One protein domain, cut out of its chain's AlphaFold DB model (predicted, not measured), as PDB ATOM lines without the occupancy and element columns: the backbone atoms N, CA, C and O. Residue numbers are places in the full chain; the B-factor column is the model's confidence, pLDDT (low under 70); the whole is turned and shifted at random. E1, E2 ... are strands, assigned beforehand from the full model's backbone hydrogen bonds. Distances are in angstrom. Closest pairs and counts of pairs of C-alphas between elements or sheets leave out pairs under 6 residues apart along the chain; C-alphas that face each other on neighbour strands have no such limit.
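AT A GLANCE: This is residues 2 to 42 of the 208 residues of an uncharacterized protein of Aedes albopictus (UniProt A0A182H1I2). There is little regular structure: one small two-stranded hairpin, E1 and E2, with loops running from it toward both ends of the longest axis. Residues 2 to 9 lead in from one end, and the long stretch 20 to 42 runs on from E2, turns near Gly 24 and winds off toward the other. The printed part has 41 residues, with no named helix and two antiparallel strands, order E1 - E2; the class is all strand, though these hold only 8 residues. It is only just loose, close to compact, with a radius of gyration of the C-alphas of 10.9 A and spans of 32 by 26 by 16 A.

IN THESE COORDINATES: E1, residues 10 to 13, is 9.9 A long and begins at C-alpha 10 (29.253, -37.057, -19.492). E2, residues 16 to 19, is 9.9 A long and ends at C-alpha 19 (27.998, -39.452, -23.391).

HOW THE PARTS SIT: E1 and E2 form an antiparallel hairpin at 145 degrees, joined by a tight link. C-alphas 12 and 17 face each other at 4.4 A. N 18 and O 11 are within hydrogen-bond range at 2.8 A.

THE WHOLE: The C-alphas farthest apart, of Lys 2 and Ser 39, are 33.5 A apart. The printed part has no cut, and no printed residue is under 70 in pLDDT.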
ATOM      1  N   LYS A   2      18.818 -47.884  -5.692       82.25
ATOM      2  CA  LYS A   2      18.413 -46.490  -5.951       82.25
ATOM      3  C   LYS A   2      19.665 -45.630  -5.896       82.25
ATOM      4  O   LYS A   2      20.426 -45.733  -4.939       82.25
ATOM      5  N   LEU A   3      19.890 -44.830  -6.929       81.25
ATOM      6  CA  LEU A   3      21.017 -43.910  -6.972       81.25
ATOM      7  C   LEU A   3      20.734 -42.749  -6.017       81.25
ATOM      8  O   LEU A   3      19.648 -42.175  -6.045       81.25
ATOM      9  N   SER A   4      21.703 -42.414  -5.165       85.81
ATOM     10  CA  SER A   4      21.607 -41.275  -4.241       85.81
ATOM     11  C   SER A   4      21.781 -39.929  -4.945       85.81
ATOM     12  O   SER A   4      21.351 -38.900  -4.432       85.81
ATOM     13  N   LYS A   5      22.421 -39.934  -6.119       83.56
ATOM     14  CA  LYS A   5      22.684 -38.763  -6.954       83.56
ATOM     15  C   LYS A   5      22.371 -39.088  -8.417       83.56
ATOM     16  O   LYS A   5      22.566 -40.234  -8.826       83.56
ATOM     17  N   PRO A   6      21.899 -38.109  -9.204       85.88
ATOM     18  CA  PRO A   6      21.713 -38.295 -10.638       85.88
ATOM     19  C   PRO A   6      23.056 -38.566 -11.329       85.88
ATOM     20  O   PRO A   6      24.088 -38.033 -10.917       85.88
ATOM     21  N   ILE A   7      23.036 -39.386 -12.383       89.06
ATOM     22  CA  ILE A   7      24.223 -39.660 -13.201       89.06
ATOM     23  C   ILE A   7      24.377 -38.512 -14.214       89.06
ATOM     24  O   ILE A   7      23.419 -38.219 -14.940       89.06
ATOM     25  N   PRO A   8      25.548 -37.852 -14.289       92.06
ATOM     26  CA  PRO A   8      25.789 -36.802 -15.273       92.06
ATOM     27  C   PRO A   8      25.767 -37.366 -16.699       92.06
ATOM     28  O   PRO A   8      26.022 -38.545 -16.925       92.06
ATOM     29  N   SER A   9      25.471 -36.514 -17.677       95.12
ATOM     30  CA  SER A   9      25.446 -36.887 -19.096       95.12
ATOM     31  C   SER A   9      26.817 -37.278 -19.628       95.12
ATOM     32  O   SER A   9      26.894 -38.102 -20.523       95.12
ATOM     33  N   TYR A  10      27.894 -36.716 -19.088       94.69
ATOM     34  CA  TYR A  10      29.253 -37.057 -19.492       94.69
ATOM     35  C   TYR A  10      29.969 -37.721 -18.326       94.69
ATOM     36  O   TYR A  10      30.009 -37.166 -17.225       94.69
ATOM     37  N   ILE A  11      30.522 -38.905 -18.572       93.00
ATOM     38  CA  ILE A  11      31.346 -39.643 -17.614       93.00
ATOM     39  C   ILE A  11      32.689 -39.980 -18.251       93.00
ATOM     40  O   ILE A  11      32.796 -40.074 -19.471       93.00
ATOM     41  N   THR A  12      33.709 -40.168 -17.422       94.44
ATOM     42  CA  THR A  12      35.027 -40.621 -17.870       94.44
ATOM     43  C   THR A  12      35.195 -42.092 -17.522       94.44
ATOM     44  O   THR A  12      35.024 -42.467 -16.361       94.44
ATOM     45  N   VAL A  13      35.535 -42.910 -18.516       93.81
ATOM     46  CA  VAL A  13      35.821 -44.341 -18.376       93.81
ATOM     47  C   VAL A  13      37.221 -44.586 -18.928       93.81
ATOM     48  O   VAL A  13      37.460 -44.336 -20.104       93.81
ATOM     49  N   GLU A  14      38.143 -45.024 -18.063       89.19
ATOM     50  CA  GLU A  14      39.558 -45.371 -18.333       89.19
ATOM     51  C   GLU A  14      40.473 -44.242 -18.851       89.19
ATOM     52  O   GLU A  14      41.608 -44.132 -18.404       89.19
ATOM     53  N   ALA A  15      39.982 -43.380 -19.732       93.00
ATOM     54  CA  ALA A  15      40.562 -42.118 -20.205       93.00
ATOM     55  C   ALA A  15      39.612 -41.423 -21.200       93.00
ATOM     56  O   ALA A  15      39.792 -40.250 -21.531       93.00
ATOM     57  N   GLU A  16      38.600 -42.140 -21.684       94.31
ATOM     58  CA  GLU A  16      37.652 -41.655 -22.665       94.31
ATOM     59  C   GLU A  16      36.454 -41.023 -21.981       94.31
ATOM     60  O   GLU A  16      35.989 -41.457 -20.925       94.31
ATOM     61  N   MET A  17      35.952 -39.958 -22.588       94.50
ATOM     62  CA  MET A  17      34.790 -39.268 -22.074       94.50
ATOM     63  C   MET A  17      33.574 -39.622 -22.921       94.50
ATOM     64  O   MET A  17      33.478 -39.242 -24.089       94.50
ATOM     65  N   THR A  18      32.634 -40.324 -22.304       94.50
ATOM     66  CA  THR A  18      31.481 -40.923 -22.969       94.50
ATOM     67  C   THR A  18      30.211 -40.167 -22.603       94.50
ATOM     68  O   THR A  18      29.993 -39.806 -21.443       94.50
ATOM     69  N   LEU A  19      29.357 -39.935 -23.602       93.88
ATOM     70  CA  LEU A  19      27.998 -39.452 -23.391       93.88
ATOM     71  C   LEU A  19      27.110 -40.632 -22.981       93.88
ATOM     72  O   LEU A  19      26.979 -41.603 -23.722       93.88
ATOM     73  N   VAL A  20      26.473 -40.524 -21.823       93.31
ATOM     74  CA  VAL A  20      25.505 -41.492 -21.310       93.31
ATOM     75  C   VAL A  20      24.136 -40.842 -21.295       93.31
ATOM     76  O   VAL A  20      23.969 -39.761 -20.728       93.31
ATOM     77  N   THR A  21      23.163 -41.523 -21.897       92.19
ATOM     78  CA  THR A  21      21.771 -41.081 -21.972       92.19
ATOM     79  C   THR A  21      20.842 -42.105 -21.326       92.19
ATOM     80  O   THR A  21      20.929 -43.305 -21.577       92.19
ATOM     81  N   TYR A  22      19.927 -41.636 -20.480       89.69
ATOM     82  CA  TYR A  22      18.823 -42.449 -19.966       89.69
ATOM     83  C   TYR A  22      17.551 -41.613 -19.795       89.69
ATOM     84  O   TYR A  22      17.576 -40.382 -19.733       89.69
ATOM     85  N   ARG A  23      16.397 -42.285 -19.731       90.50
ATOM     86  CA  ARG A  23      15.095 -41.611 -19.659       90.50
ATOM     87  C   ARG A  23      14.970 -40.786 -18.373       90.50
ATOM     88  O   ARG A  23      15.123 -41.316 -17.277       90.50
ATOM     89  N   GLY A  24      14.634 -39.503 -18.518       87.06
ATOM     90  CA  GLY A  24      14.469 -38.576 -17.392       87.06
ATOM     91  C   GLY A  24      15.780 -38.023 -16.826       87.06
ATOM     92  O   GLY A  24      15.768 -37.390 -15.773       87.06
ATOM     93  N   GLN A  25      16.909 -38.247 -17.502       90.25
ATOM     94  CA  GLN A  25      18.186 -37.649 -17.132       90.25
ATOM     95  C   GLN A  25      18.190 -36.137 -17.379       90.25
ATOM     96  O   GLN A  25      17.744 -35.656 -18.420       90.25
ATOM     97  N   SER A  26      18.750 -35.379 -16.438       90.44
ATOM     98  CA  SER A  26      19.045 -33.960 -16.638       90.44
ATOM     99  C   SER A  26      20.305 -33.804 -17.487       90.44
ATOM    100  O   SER A  26      21.345 -34.365 -17.147       90.44
ATOM    101  N   ALA A  27      20.230 -33.028 -18.569       90.88
ATOM    102  CA  ALA A  27      21.389 -32.743 -19.405       90.88
ATOM    103  C   ALA A  27      22.442 -31.947 -18.619       90.88
ATOM    104  O   ALA A  27      22.140 -30.873 -18.082       90.88
ATOM    105  N   THR A  28      23.676 -32.449 -18.568       94.69
ATOM    106  CA  THR A  28      24.786 -31.783 -17.876       94.69
ATOM    107  C   THR A  28      25.875 -31.312 -18.831       94.69
ATOM    108  O   THR A  28      26.165 -31.955 -19.837       94.69
ATOM    109  N   CYS A  29      26.542 -30.218 -18.475       93.94
ATOM    110  CA  CYS A  29      27.707 -29.700 -19.175       93.94
ATOM    111  C   CYS A  29      28.900 -30.665 -19.089       93.94
ATOM    112  O   CYS A  29      29.244 -31.145 -18.008       93.94
ATOM    113  N   LYS A  30      29.578 -30.861 -20.226       93.25
ATOM    114  CA  LYS A  30      30.795 -31.671 -20.386       93.25
ATOM    115  C   LYS A  30      31.937 -31.279 -19.439       93.25
ATOM    116  O   LYS A  30      32.725 -32.125 -19.049       93.25
ATOM    117  N   HIS A  31      32.046 -29.997 -19.097       92.56
ATOM    118  CA  HIS A  31      33.214 -29.467 -18.387       92.56
ATOM    119  C   HIS A  31      32.994 -29.284 -16.886       92.56
ATOM    120  O   HIS A  31      33.913 -29.496 -16.103       92.56
ATOM    121  N   CYS A  32      31.798 -28.858 -16.471       92.00
ATOM    122  CA  CYS A  32      31.521 -28.541 -15.067       92.00
ATOM    123  C   CYS A  32      30.541 -29.514 -14.396       92.00
ATOM    124  O   CYS A  32      30.289 -29.381 -13.199       92.00
ATOM    125  N   HIS A  33      29.961 -30.450 -15.159       91.31
ATOM    126  CA  HIS A  33      28.970 -31.444 -14.717       91.31
ATOM    127  C   HIS A  33      27.717 -30.853 -14.041       91.31
ATOM    128  O   HIS A  33      26.943 -31.571 -13.411       91.31
ATOM    129  N   ARG A  34      27.491 -29.541 -14.177       91.25
ATOM    130  CA  ARG A  34      26.246 -28.864 -13.782       91.25
ATOM    131  C   ARG A  34      25.245 -28.920 -14.928       91.25
ATOM    132  O   ARG A  34      25.579 -29.400 -16.008       91.25
ATOM    133  N   ASN A  35      24.035 -28.412 -14.709       92.06
ATOM    134  CA  ASN A  35      23.020 -28.320 -15.755       92.06
ATOM    135  C   ASN A  35      23.586 -27.655 -17.011       92.06
ATOM    136  O   ASN A  35      24.405 -26.735 -16.927       92.06
ATOM    137  N   VAL A  36      23.152 -28.146 -18.170       93.88
ATOM    138  CA  VAL A  36      23.586 -27.608 -19.455       93.88
ATOM    139  C   VAL A  36      23.294 -26.105 -19.514       93.88
ATOM    140  O   VAL A  36      22.209 -25.649 -19.157       93.88
ATOM    141  N   HIS A  37      24.295 -25.333 -19.926       93.38
ATOM    142  CA  HIS A  37      24.221 -23.880 -20.019       93.38
ATOM    143  C   HIS A  37      24.601 -23.468 -21.442       93.38
ATOM    144  O   HIS A  37      25.763 -23.219 -21.768       93.38
ATOM    145  N   PHE A  38      23.596 -23.465 -22.319       89.31
ATOM    146  CA  PHE A  38      23.744 -22.968 -23.684       89.31
ATOM    147  C   PHE A  38      24.109 -21.482 -23.643       89.31
ATOM    148  O   PHE A  38      23.685 -20.780 -22.729       89.31
ATOM    149  N   SER A  39      24.935 -21.044 -24.596       90.81
ATOM    150  CA  SER A  39      25.408 -19.658 -24.756       90.81
ATOM    151  C   SER A  39      26.156 -19.020 -23.573       90.81
ATOM    152  O   SER A  39      26.488 -17.841 -23.647       90.81
ATOM    153  N   GLN A  40      26.491 -19.779 -22.522       92.75
ATOM    154  CA  GLN A  40      27.303 -19.304 -21.398       92.75
ATOM    155  C   GLN A  40      28.536 -20.179 -21.206       92.75
ATOM    156  O   GLN A  40      28.478 -21.412 -21.281       92.75
ATOM    157  N   THR A  41      29.657 -19.545 -20.884       95.69
ATOM    158  CA  THR A  41      30.841 -20.262 -20.409       95.69
ATOM    159  C   THR A  41      30.594 -20.825 -19.006       95.69
ATOM    160  O   THR A  41      29.799 -20.294 -18.229       95.69
ATOM    161  N   CYS A  42      31.321 -21.885 -18.629       95.12
ATOM    162  CA  CYS A  42      31.221 -22.451 -17.274       95.12
ATOM    163  C   CYS A  42      31.474 -21.392 -16.184       95.12
ATOM    164  O   CYS A  42      30.867 -21.437 -15.115       95.12
TER     165      CYS A  42